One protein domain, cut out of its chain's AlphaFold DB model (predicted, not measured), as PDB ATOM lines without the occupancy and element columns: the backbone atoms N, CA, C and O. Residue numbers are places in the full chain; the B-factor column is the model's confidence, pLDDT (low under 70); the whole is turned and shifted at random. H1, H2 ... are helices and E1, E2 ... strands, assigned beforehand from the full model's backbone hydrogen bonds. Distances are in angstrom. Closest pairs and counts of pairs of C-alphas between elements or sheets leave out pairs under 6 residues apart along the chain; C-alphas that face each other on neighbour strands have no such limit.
ATOM      1  N   LEU A  40     204.436 134.085 141.467       86.00
ATOM      2  CA  LEU A  40     204.974 132.874 142.092       86.00
ATOM      3  C   LEU A  40     205.621 133.166 143.452       86.00
ATOM      4  O   LEU A  40     205.530 132.363 144.376       86.00
ATOM      5  N   VAL A  41     206.266 134.327 143.596       88.56
ATOM      6  CA  VAL A  41     207.015 134.697 144.809       88.56
ATOM      7  C   VAL A  41     206.089 135.014 145.984       88.56
ATOM      8  O   VAL A  41     206.341 134.566 147.101       88.56
ATOM      9  N   VAL A  42     205.010 135.771 145.761       89.38
ATOM     10  CA  VAL A  42     204.069 136.147 146.829       89.38
ATOM     11  C   VAL A  42     203.412 134.917 147.481       89.38
ATOM     12  O   VAL A  42     203.423 134.844 148.713       89.38
ATOM     13  N   PRO A  43     202.909 133.921 146.724       89.75
ATOM     14  CA  PRO A  43     202.410 132.670 147.299       89.75
ATOM     15  C   PRO A  43     203.426 131.936 148.174       89.75
ATOM     16  O   PRO A  43     203.069 131.463 149.253       89.75
ATOM     17  N   GLU A  44     204.692 131.869 147.759       91.19
ATOM     18  CA  GLU A  44     205.749 131.211 148.536       91.19
ATOM     19  C   GLU A  44     206.037 131.943 149.851       91.19
ATOM     20  O   GLU A  44     206.188 131.310 150.899       91.19
ATOM     21  N   ILE A  45     206.034 133.279 149.839       92.38
ATOM     22  CA  ILE A  45     206.170 134.080 151.062       92.38
ATOM     23  C   ILE A  45     205.012 133.786 152.023       92.38
ATOM     24  O   ILE A  45     205.239 133.495 153.199       92.38
ATOM     25  N   VAL A  46     203.776 133.794 151.519       93.62
ATOM     26  CA  VAL A  46     202.577 133.503 152.318       93.62
ATOM     27  C   VAL A  46     202.606 132.062 152.849       93.62
ATOM     28  O   VAL A  46     202.267 131.809 154.008       93.62
ATOM     29  N   SER A  47     203.068 131.103 152.045       92.88
ATOM     30  CA  SER A  47     203.271 129.710 152.458       92.88
ATOM     31  C   SER A  47     204.295 129.597 153.595       92.88
ATOM     32  O   SER A  47     204.047 128.930 154.607       92.88
ATOM     33  N   ALA A  48     205.409 130.328 153.501       93.56
ATOM     34  CA  ALA A  48     206.413 130.393 154.557       93.56
ATOM     35  C   ALA A  48     205.860 131.015 155.851       93.56
ATOM     36  O   ALA A  48     206.183 130.536 156.944       93.56
ATOM     37  N   THR A  49     205.004 132.038 155.763       93.94
ATOM     38  CA  THR A  49     204.294 132.595 156.925       93.94
ATOM     39  C   THR A  49     203.388 131.548 157.574       93.94
ATOM     40  O   THR A  49     203.426 131.375 158.794       93.94
ATOM     41  N   ARG A  50     202.603 130.798 156.786       94.50
ATOM     42  CA  ARG A  50     201.721 129.734 157.306       94.50
ATOM     43  C   ARG A  50     202.502 128.700 158.103       94.50
ATOM     44  O   ARG A  50     202.110 128.369 159.219       94.50
ATOM     45  N   ALA A  51     203.612 128.219 157.547       94.94
ATOM     46  CA  ALA A  51     204.471 127.255 158.221       94.94
ATOM     47  C   ALA A  51     204.996 127.802 159.559       94.94
ATOM     48  O   ALA A  51     204.981 127.091 160.562       94.94
ATOM     49  N   GLN A  52     205.400 129.076 159.606       95.31
ATOM     50  CA  GLN A  52     205.846 129.727 160.842       95.31
ATOM     51  C   GLN A  52     204.726 129.821 161.887       95.31
ATOM     52  O   GLN A  52     204.950 129.462 163.042       95.31
ATOM     53  N   LEU A  53     203.517 130.232 161.492       95.00
ATOM     54  CA  LEU A  53     202.371 130.338 162.401       95.00
ATOM     55  C   LEU A  53     201.924 128.976 162.945       95.00
ATOM     56  O   LEU A  53     201.646 128.855 164.139       95.00
ATOM     57  N   LEU A  54     201.887 127.949 162.089       95.12
ATOM     58  CA  LEU A  54     201.581 126.574 162.494       95.12
ATOM     59  C   LEU A  54     202.634 126.041 163.469       95.12
ATOM     60  O   LEU A  54     202.283 125.476 164.504       95.12
ATOM     61  N   ASN A  55     203.918 126.282 163.193       95.50
ATOM     62  CA  ASN A  55     205.011 125.904 164.092       95.50
ATOM     63  C   ASN A  55     204.957 126.650 165.434       95.50
ATOM     64  O   ASN A  55     205.369 126.100 166.454       95.50
ATOM     65  N   ALA A  56     204.426 127.875 165.452       93.44
ATOM     66  CA  ALA A  56     204.175 128.641 166.670       93.44
ATOM     67  C   ALA A  56     202.927 128.168 167.449       93.44
ATOM     68  O   ALA A  56     202.650 128.685 168.529       93.44
ATOM     69  N   GLY A  57     202.177 127.186 166.933       94.75
ATOM     70  CA  GLY A  57     200.975 126.645 167.573       94.75
ATOM     71  C   GLY A  57     199.696 127.442 167.304       94.75
ATOM     72  O   GLY A  57     198.718 127.287 168.034       94.75
ATOM     73  N   THR A  58     199.684 128.292 166.274       94.75
ATOM     74  CA  THR A  58     198.474 129.017 165.863       94.75
ATOM     75  C   THR A  58     197.445 128.044 165.286       94.75
ATOM     76  O   THR A  58     197.789 127.175 164.485       94.75
ATOM     77  N   ASP A  59     196.175 128.207 165.668       95.31
ATOM     78  CA  ASP A  59     195.075 127.398 165.135       95.31
ATOM     79  C   ASP A  59     194.961 127.508 163.606       95.31
ATOM     80  O   ASP A  59     195.105 128.592 163.034       95.31
ATOM     81  N   PHE A  60     194.645 126.388 162.955       93.12
ATOM     82  CA  PHE A  60     194.600 126.275 161.501       93.12
ATOM     83  C   PHE A  60     193.644 127.286 160.851       93.12
ATOM     84  O   PHE A  60     194.030 127.950 159.892       93.12
ATOM     85  N   GLY A  61     192.444 127.492 161.408       92.69
ATOM     86  CA  GLY A  61     191.485 128.452 160.852       92.69
ATOM     87  C   GLY A  61     191.987 129.897 160.944       92.69
ATOM     88  O   GLY A  61     191.758 130.708 160.043       92.69
ATOM     89  N   ARG A  62     192.736 130.225 162.005       93.62
ATOM     90  CA  ARG A  62     193.396 131.533 162.137       93.62
ATOM     91  C   ARG A  62     194.560 131.675 161.151       93.62
ATOM     92  O   ARG A  62     194.705 132.746 160.569       93.62
ATOM     93  N   VAL A  63     195.347 130.618 160.936       94.81
ATOM     94  CA  VAL A  63     196.437 130.593 159.943       94.81
ATOM     95  C   VAL A  63     195.911 130.845 158.533       94.81
ATOM     96  O   VAL A  63     196.459 131.689 157.831       94.81
ATOM     97  N   GLU A  64     194.848 130.152 158.123       92.38
ATOM     98  CA  GLU A  64     194.243 130.337 156.798       92.38
ATOM     99  C   GLU A  64     193.736 131.766 156.601       92.38
ATOM    100  O   GLU A  64     194.001 132.388 155.572       92.38
ATOM    101  N   MET A  65     193.064 132.321 157.612       93.50
ATOM    102  CA  MET A  65     192.586 133.700 157.576       93.50
ATOM    103  C   MET A  65     193.739 134.704 157.449       93.50
ATOM    104  O   MET A  65     193.660 135.600 156.608       93.50
ATOM    105  N   ILE A  66     194.820 134.544 158.221       95.38
ATOM    106  CA  ILE A  66     195.995 135.427 158.136       95.38
ATOM    107  C   ILE A  66     196.660 135.308 156.765       95.38
ATOM    108  O   ILE A  66     196.941 136.330 156.151       95.38
ATOM    109  N   ALA A  67     196.861 134.091 156.260       93.75
ATOM    110  CA  ALA A  67     197.492 133.851 154.965       93.75
ATOM    111  C   ALA A  67     196.710 134.489 153.813       93.75
ATOM    112  O   ALA A  67     197.281 135.159 152.955       93.75
ATOM    113  N   LYS A  68     195.384 134.343 153.838       93.00
ATOM    114  CA  LYS A  68     194.484 134.997 152.891       93.00
ATOM    115  C   LYS A  68     194.609 136.523 152.953       93.00
ATOM    116  O   LYS A  68     194.698 137.178 151.917       93.00
ATOM    117  N   CYS A  69     194.613 137.088 154.159       95.06
ATOM    118  CA  CYS A  69     194.766 138.530 154.352       95.06
ATOM    119  C   CYS A  69     196.139 139.025 153.875       95.06
ATOM    120  O   CYS A  69     196.217 140.058 153.219       95.06
ATOM    121  N   GLU A  70     197.209 138.288 154.178       95.06
ATOM    122  CA  GLU A  70     198.569 138.610 153.750       95.06
ATOM    123  C   GLU A  70     198.686 138.601 152.225       95.06
ATOM    124  O   GLU A  70     199.178 139.573 151.655       95.06
ATOM    125  N   TYR A  71     198.193 137.549 151.566       93.38
ATOM    126  CA  TYR A  71     198.188 137.460 150.107       93.38
ATOM    127  C   TYR A  71     197.458 138.652 149.482       93.38
ATOM    128  O   TYR A  71     198.013 139.342 148.629       93.38
ATOM    129  N   HIS A  72     196.241 138.933 149.959       92.75
ATOM    130  CA  HIS A  72     195.429 140.041 149.461       92.75
ATOM    131  C   HIS A  72     196.148 141.387 149.581       92.75
ATOM    132  O   HIS A  72     196.181 142.157 148.629       92.75
ATOM    133  N   VAL A  73     196.768 141.659 150.730       93.88
ATOM    134  CA  VAL A  73     197.468 142.927 150.957       93.88
ATOM    135  C   VAL A  73     198.738 143.036 150.123       93.88
ATOM    136  O   VAL A  73     199.024 144.104 149.592       93.88
ATOM    137  N   ARG A  74     199.495 141.948 149.961       92.56
ATOM    138  CA  ARG A  74     200.662 141.949 149.068       92.56
ATOM    139  C   ARG A  74     200.248 142.198 147.615       92.56
ATOM    140  O   ARG A  74     200.933 142.953 146.934       92.56
ATOM    141  N   ALA A  75     199.118 141.643 147.172       88.75
ATOM    142  CA  ALA A  75     198.545 141.941 145.861       88.75
ATOM    143  C   ALA A  75     198.093 143.413 145.742       88.75
ATOM    144  O   ALA A  75     198.443 144.062 144.765       88.75
ATOM    145  N   GLU A  76     197.423 143.978 146.758       88.62
ATOM    146  CA  GLU A  76     197.035 145.406 146.792       88.62
ATOM    147  C   GLU A  76     198.266 146.324 146.640       88.62
ATOM    148  O   GLU A  76     198.252 147.279 145.862       88.62
ATOM    149  N   ILE A  77     199.361 146.016 147.344       88.81
ATOM    150  CA  ILE A  77     200.623 146.770 147.257       88.81
ATOM    151  C   ILE A  77     201.269 146.609 145.868       88.81
ATOM    152  O   ILE A  77     201.746 147.586 145.287       88.81
ATOM    153  N   ALA A  78     201.268 145.392 145.317       85.81
ATOM    154  CA  ALA A  78     201.790 145.104 143.983       85.81
ATOM    155  C   ALA A  78     201.033 145.877 142.887       85.81
ATOM    156  O   ALA A  78     201.657 146.511 142.035       85.81
ATOM    157  N   GLU A  79     199.699 145.882 142.940       84.50
ATOM    158  CA  GLU A  79     198.825 146.602 142.006       84.50
ATOM    159  C   GLU A  79     198.982 148.125 142.102       84.50
ATOM    160  O   GLU A  79     198.859 148.827 141.097       84.50
ATOM    161  N   ALA A  80     199.322 148.646 143.285       85.38
ATOM    162  CA  ALA A  80     199.664 150.054 143.483       85.38
ATOM    163  C   ALA A  80     201.025 150.454 142.865       85.38
ATOM    164  O   ALA A  80     201.395 151.628 142.905       85.38
ATOM    165  N   GLY A  81     201.755 149.502 142.272       81.00
ATOM    166  CA  GLY A  81     203.034 149.724 141.599       81.00
ATOM    167  C   GLY A  81     204.256 149.553 142.499       81.00
ATOM    168  O   GLY A  81     205.359 149.901 142.079       81.00
ATOM    169  N   ASP A  82     204.089 149.008 143.710       84.81
ATOM    170  CA  ASP A  82     205.169 148.847 144.687       84.81
ATOM    171  C   ASP A  82     205.517 147.373 144.958       84.81
ATOM    172  O   ASP A  82     205.489 146.858 146.079       84.81
ATOM    173  N   LEU A  83     205.860 146.660 143.883       83.25
ATOM    174  CA  LEU A  83     206.201 145.233 143.918       83.25
ATOM    175  C   LEU A  83     207.367 144.912 144.861       83.25
ATOM    176  O   LEU A  83     207.384 143.861 145.499       83.25
ATOM    177  N   VAL A  84     208.338 145.820 144.971       83.81
ATOM    178  CA  VAL A  84     209.486 145.645 145.865       83.81
ATOM    179  C   VAL A  84     209.027 145.585 147.315       83.81
ATOM    180  O   VAL A  84     209.408 144.652 148.021       83.81
ATOM    181  N   HIS A  85     208.176 146.512 147.763       84.81
ATOM    182  CA  HIS A  85     207.649 146.459 149.126       84.81
ATOM    183  C   HIS A  85     206.707 145.270 149.325       84.81
ATOM    184  O   HIS A  85     206.764 144.632 150.376       84.81
ATOM    185  N   ALA A  86     205.906 144.909 148.317       86.44
ATOM    186  CA  ALA A  86     205.047 143.726 148.373       86.44
ATOM    187  C   ALA A  86     205.835 142.424 148.605       86.44
ATOM    188  O   ALA A  86     205.332 141.524 149.274       86.44
ATOM    189  N   ILE A  87     207.066 142.322 148.091       87.19
ATOM    190  CA  ILE A  87     207.944 141.152 148.252       87.19
ATOM    191  C   ILE A  87     208.808 141.269 149.516       87.19
ATOM    192  O   ILE A  87     208.875 140.336 150.314       87.19
ATOM    193  N   ALA A  88     209.465 142.410 149.723       86.00
ATOM    194  CA  ALA A  88     210.464 142.583 150.775       86.00
ATOM    195  C   ALA A  88     209.862 142.795 152.172       86.00
ATOM    196  O   ALA A  88     210.541 142.560 153.178       86.00
ATOM    197  N   ALA A  89     208.607 143.246 152.270       90.81
ATOM    198  CA  ALA A  89     207.984 143.466 153.564       90.81
ATOM    199  C   ALA A  89     207.729 142.138 154.292       90.81
ATOM    200  O   ALA A  89     207.278 141.142 153.720       90.81
ATOM    201  N   ARG A  90     208.007 142.130 155.593       91.81
ATOM    202  CA  ARG A  90     207.816 140.992 156.491       91.81
ATOM    203  C   ARG A  90     206.540 141.178 157.295       91.81
ATOM    204  O   ARG A  90     206.218 142.299 157.674       91.81
ATOM    205  N   LEU A  91     205.855 140.081 157.597       94.31
ATOM    206  CA  LEU A  91     204.750 140.111 158.545       94.31
ATOM    207  C   LEU A  91     205.281 140.367 159.963       94.31
ATOM    208  O   LEU A  91     206.211 139.697 160.414       94.31
ATOM    209  N   ASP A  92     204.694 141.345 160.648       94.44
ATOM    210  CA  ASP A  92     204.925 141.605 162.067       94.44
ATOM    211  C   ASP A  92     204.043 140.658 162.895       94.44
ATOM    212  O   ASP A  92     202.830 140.851 163.010       94.44
ATOM    213  N   PHE A  93     204.649 139.602 163.441       92.50
ATOM    214  CA  PHE A  93     203.933 138.602 164.234       92.50
ATOM    215  C   PHE A  93     203.396 139.165 165.557       92.50
ATOM    216  O   PHE A  93     202.335 138.728 165.997       92.50
ATOM    217  N   ASP A  94     204.053 140.169 166.148       93.25
ATOM    218  CA  ASP A  94     203.606 140.779 167.407       93.25
ATOM    219  C   ASP A  94     202.322 141.607 167.197       93.25
ATOM    220  O   ASP A  94     201.482 141.736 168.094       93.25
ATOM    221  N   ALA A  95     202.127 142.154 165.993       93.44
ATOM    222  CA  ALA A  95     200.899 142.857 165.622       93.44
ATOM    223  C   ALA A  95     199.690 141.909 165.491       93.44
ATOM    224  O   ALA A  95     198.550 142.314 165.741       93.44
ATOM    225  N   LEU A  96     199.917 140.627 165.178       93.56
ATOM    226  CA  LEU A  96     198.837 139.641 165.067       93.56
ATOM    227  C   LEU A  96     198.159 139.374 166.416       93.56
ATOM    228  O   LEU A  96     196.949 139.125 166.444       93.56
ATOM    229  N   ASP A  97     198.899 139.465 167.525       90.88
ATOM    230  CA  ASP A  97     198.354 139.364 168.887       90.88
ATOM    231  C   ASP A  97     197.436 140.547 169.223       90.88
ATOM    232  O   ASP A  97     196.484 140.419 169.993       90.88
ATOM    233  N   GLN A  98     197.668 141.689 168.573       93.88
ATOM    234  CA  GLN A  98     196.834 142.893 168.648       93.88
ATOM    235  C   GLN A  98     195.699 142.882 167.612       93.88
ATOM    236  O   GLN A  98     194.940 143.842 167.496       93.88
ATOM    237  N   ASN A  99     195.537 141.768 166.891       93.88
ATOM    238  CA  ASN A  99     194.551 141.578 165.835       93.88
ATOM    239  C   ASN A  99     194.715 142.554 164.650       93.88
ATOM    240  O   ASN A  99     193.740 142.899 163.973       93.88
ATOM    241  N   GLU A 100     195.952 142.966 164.383       97.00
ATOM    242  CA  GLU A 100     196.347 143.802 163.251       97.00
ATOM    243  C   GLU A 100     197.146 142.986 162.235       97.00
ATOM    244  O   GLU A 100     197.979 142.158 162.597       97.00
ATOM    245  N   LEU A 101     196.904 143.232 160.948       96.69
ATOM    246  CA  LEU A 101     197.791 142.778 159.890       96.69
ATOM    247  C   LEU A 101     198.757 143.918 159.590       96.69
ATOM    248  O   LEU A 101     198.348 144.959 159.066       96.69
ATOM    249  N   ARG A 102     200.031 143.715 159.918       96.25
ATOM    250  CA  ARG A 102     201.073 144.708 159.688       96.25
ATOM    251  C   ARG A 102     202.230 144.111 158.902       96.25
ATOM    252  O   ARG A 102     202.799 143.100 159.302       96.25
ATOM    253  N   LEU A 103     202.579 144.762 157.796       94.38
ATOM    254  CA  LEU A 103     203.772 144.453 157.017       94.38
ATOM    255  C   LEU A 103     204.822 145.534 157.266       94.38
ATOM    256  O   LEU A 103     204.533 146.727 157.154       94.38
ATOM    257  N   VAL A 104     206.041 145.116 157.593       92.06
ATOM    258  CA  VAL A 104     207.180 145.998 157.856       92.06
ATOM    259  C   VAL A 104     208.279 145.762 156.831       92.06
ATOM    260  O   VAL A 104     208.719 144.633 156.619       92.06
ATOM    261  N   ALA A 105     208.735 146.828 156.185       85.88
ATOM    262  CA  ALA A 105     209.862 146.800 155.263       85.88
ATOM    263  C   ALA A 105     211.093 147.430 155.925       85.88
ATOM    264  O   ALA A 105     210.980 148.289 156.801       85.88
ATOM    265  N   SER A 106     212.283 146.995 155.513       78.12
ATOM    266  CA  SER A 106     213.520 147.693 155.878       78.12
ATOM    267  C   SER A 106     213.742 148.825 154.882       78.12
ATOM    268  O   SER A 106     213.696 148.585 153.680       78.12
ATOM    269  N   GLY A 107     213.976 150.041 155.371       70.75
ATOM    270  CA  GLY A 107     214.227 151.206 154.528       70.75
ATOM    271  C   GLY A 107     215.325 152.116 155.085       70.75
ATOM    272  O   GLY A 107     215.853 151.878 156.179       70.75
ATOM    273  N   PRO A 108     215.673 153.193 154.358       65.12
ATOM    274  CA  PRO A 108     216.586 154.214 154.853       65.12
ATOM    275  C   PRO A 108     216.043 154.798 156.165       65.12
ATOM    276  O   PRO A 108     214.944 155.348 156.206       65.12
ATOM    277  N   GLY A 109     216.796 154.638 157.255       72.88
ATOM    278  CA  GLY A 109     216.381 155.077 158.593       72.88
ATOM    279  C   GLY A 109     215.726 154.007 159.477       72.88
ATOM    280  O   GLY A 109     215.334 154.333 160.594       72.88
ATOM    281  N   GLY A 110     215.652 152.746 159.037       80.81
ATOM    282  CA  GLY A 110     215.229 151.611 159.866       80.81
ATOM    283  C   GLY A 110     213.982 150.897 159.345       80.81
ATOM    284  O   GLY A 110     213.717 150.870 158.146       80.81
ATOM    285  N   GLN A 111     213.230 150.274 160.253       81.44
ATOM    286  CA  GLN A 111     211.981 149.595 159.903       81.44
ATOM    287  C   GLN A 111     210.872 150.614 159.634       81.44
ATOM    288  O   GLN A 111     210.644 151.521 160.434       81.44
ATOM    289  N   GLN A 112     210.168 150.438 158.519       85.00
ATOM    290  CA  GLN A 112     209.020 151.246 158.123       85.00
ATOM    291  C   GLN A 112     207.785 150.355 157.978       85.00
ATOM    292  O   GLN A 112     207.878 149.204 157.550       85.00
ATOM    293  N   ILE A 113     206.618 150.886 158.340       86.06
ATOM    294  CA  ILE A 113     205.341 150.189 158.176       86.06
ATOM    295  C   ILE A 113     204.906 150.340 156.716       86.06
ATOM    296  O   ILE A 113     204.503 151.426 156.308       86.06
ATOM    297  N   ALA A 114     204.981 149.254 155.949       85.19
ATOM    298  CA  ALA A 114     204.510 149.200 154.565       85.19
ATOM    299  C   ALA A 114     202.979 149.080 154.499       85.19
ATOM    300  O   ALA A 114     202.339 149.599 153.590       85.19
ATOM    301  N   PHE A 115     202.379 148.417 155.490       92.19
ATOM    302  CA  PHE A 115     200.933 148.276 155.610       92.19
ATOM    303  C   PHE A 115     200.533 148.062 157.066       92.19
ATOM    304  O   PHE A 115     201.229 147.355 157.794       92.19
ATOM    305  N   CYS A 116     199.394 148.619 157.485       95.06
ATOM    306  CA  CYS A 116     198.784 148.316 158.778       95.06
ATOM    307  C   CYS A 116     197.275 148.567 158.741       95.06
ATOM    308  O   CYS A 116     196.845 149.704 158.534       95.06
ATOM    309  N   ARG A 117     196.475 147.520 158.961       96.31
ATOM    310  CA  ARG A 117     195.014 147.590 159.164       96.31
ATOM    311  C   ARG A 117     194.577 146.456 160.095       96.31
ATOM    312  O   ARG A 117     195.336 145.512 160.316       96.31
ATOM    313  N   SER A 118     193.357 146.508 160.632       96.62
ATOM    314  CA  SER A 118     192.872 145.399 161.461       96.62
ATOM    315  C   SER A 118     192.681 144.129 160.623       96.62
ATOM    316  O   SER A 118     192.193 144.186 159.492       96.62
ATOM    317  N   LEU A 119     192.999 142.955 161.186       94.88
ATOM    318  CA  LEU A 119     192.763 141.668 160.513       94.88
ATOM    319  C   LEU A 119     191.292 141.502 160.130       94.88
ATOM    320  O   LEU A 119     190.978 140.963 159.074       94.88
ATOM    321  N   LYS A 120     190.377 142.008 160.966       93.88
ATOM    322  CA  LYS A 120     188.937 141.951 160.706       93.88
ATOM    323  C   LYS A 120     188.558 142.709 159.433       93.88
ATOM    324  O   LYS A 120     187.833 142.156 158.611       93.88
ATOM    325  N   GLU A 121     189.033 143.942 159.268       94.62
ATOM    326  CA  GLU A 121     188.751 144.749 158.073       94.62
ATOM    327  C   GLU A 121     189.316 144.098 156.814       94.62
ATOM    328  O   GLU A 121     188.592 143.958 155.833       94.62
ATOM    329  N   VAL A 122     190.570 143.639 156.863       94.69
ATOM    330  CA  VAL A 122     191.209 142.988 155.710       94.69
ATOM    331  C   VAL A 122     190.489 141.686 155.361       94.69
ATOM    332  O   VAL A 122     190.165 141.450 154.202       94.69
ATOM    333  N   SER A 123     190.145 140.869 156.360       93.75
ATOM    334  CA  SER A 123     189.464 139.588 156.135       93.75
ATOM    335  C   SER A 123     188.096 139.731 155.459       93.75
ATOM    336  O   SER A 123     187.672 138.816 154.755       93.75
ATOM    337  N   ALA A 124     187.415 140.867 155.656       91.50
ATOM    338  CA  ALA A 124     186.105 141.139 155.074       91.50
ATOM    339  C   ALA A 124     186.159 141.451 153.569       91.50
ATOM    340  O   ALA A 124     185.158 141.256 152.883       91.50
ATOM    341  N   VAL A 125     187.299 141.939 153.069       90.69
ATOM    342  CA  VAL A 125     187.487 142.327 151.659       90.69
ATOM    343  C   VAL A 125     188.418 141.389 150.900       90.69
ATOM    344  O   VAL A 125     188.347 141.326 149.676       90.69
ATOM    345  N   ALA A 126     189.257 140.629 151.608       89.06
ATOM    346  CA  ALA A 126     190.116 139.641 150.988       89.06
ATOM    347  C   ALA A 126     189.253 138.588 150.275       89.06
ATOM    348  O   ALA A 126     188.373 137.965 150.883       89.06
TER     349      ALA A 126
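This is residues 40 to 126 of the 133 residues of an uncharacterized protein of Shimia gijangensis (UniProt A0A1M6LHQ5). A long strand hairpin, E1 and E2, has the long helix H2 and the short H3 packed on it, with H1 folded back beside H2, away from the strands. Short H5 packs on the other side of H2 from H1, and H4 is a small turn beside E1. The 87 printed residues include five named helices and two named strands, in the order H1 H2 H3 H4 E1 E2 H5; the sheet, E1 - E2, is antiparallel and the class is mixed. The whole is compact, with a radius of gyration of the C-alphas of 12.2 A, and spans 35 by 25 by 24 A.

E1, residues 100 to 107, and E2, residues 110 to 118, form a hairpin, antiparallel at 160 degrees; N 103 and O 115 are 2.9 A apart, within hydrogen-bond range. E2 bends by 53 degrees at residue 114. Residues 90 to 91 pair with residues 103 to 104 of E1, antiparallel. H2, residues 60 to 79, is the hub; its closest C-alpha to E1 is that of Glu 70, 7.5 A from Leu 101. H1, residues 40 to 55, forms a helical hairpin with H2: they touch, closest at the C-alphas of Val 46 and Ala 67, 5.7 A, at a shallow tilt of 28 degrees, opposite ways. H3, residues 83 to 88, touches residues 74 to 78 of H2 alone, closest at the C-alphas of Arg 74 and Ala 86, 4.8 A, and forms a helical hairpin with it. H5, residues 119 to 125, touches residues 65 to 73 of H2 alone, closest at the C-alphas of Cys 69 and Ser 123, 5.7 A, at a steep tilt of 64 degrees. H4, residues 93 to 97, touches no helix. Every O i to N i+4 pair is within range in H2 and H3, 11 of 12 in H1, 2 of 3 in H5 and 0 of 1 in H4, where 2 of 2 O i to N i+3 pairs are.

H1 begins at C-alpha 40 (204.974, 132.874, 142.092) and is 23.1 A long; H2 is 28.5 A, E1 21.2 A and E2 23.3 A. H5 ends at C-alpha 125 (187.487, 142.327, 151.659).

The C-alphas farthest apart, of Gly 61 and Gly 109, are 36.5 A apart. The printed part has no cut, and its links between named elements are tight. Mean pLDDT of the printed part is 90.5; residue 108 is under 70.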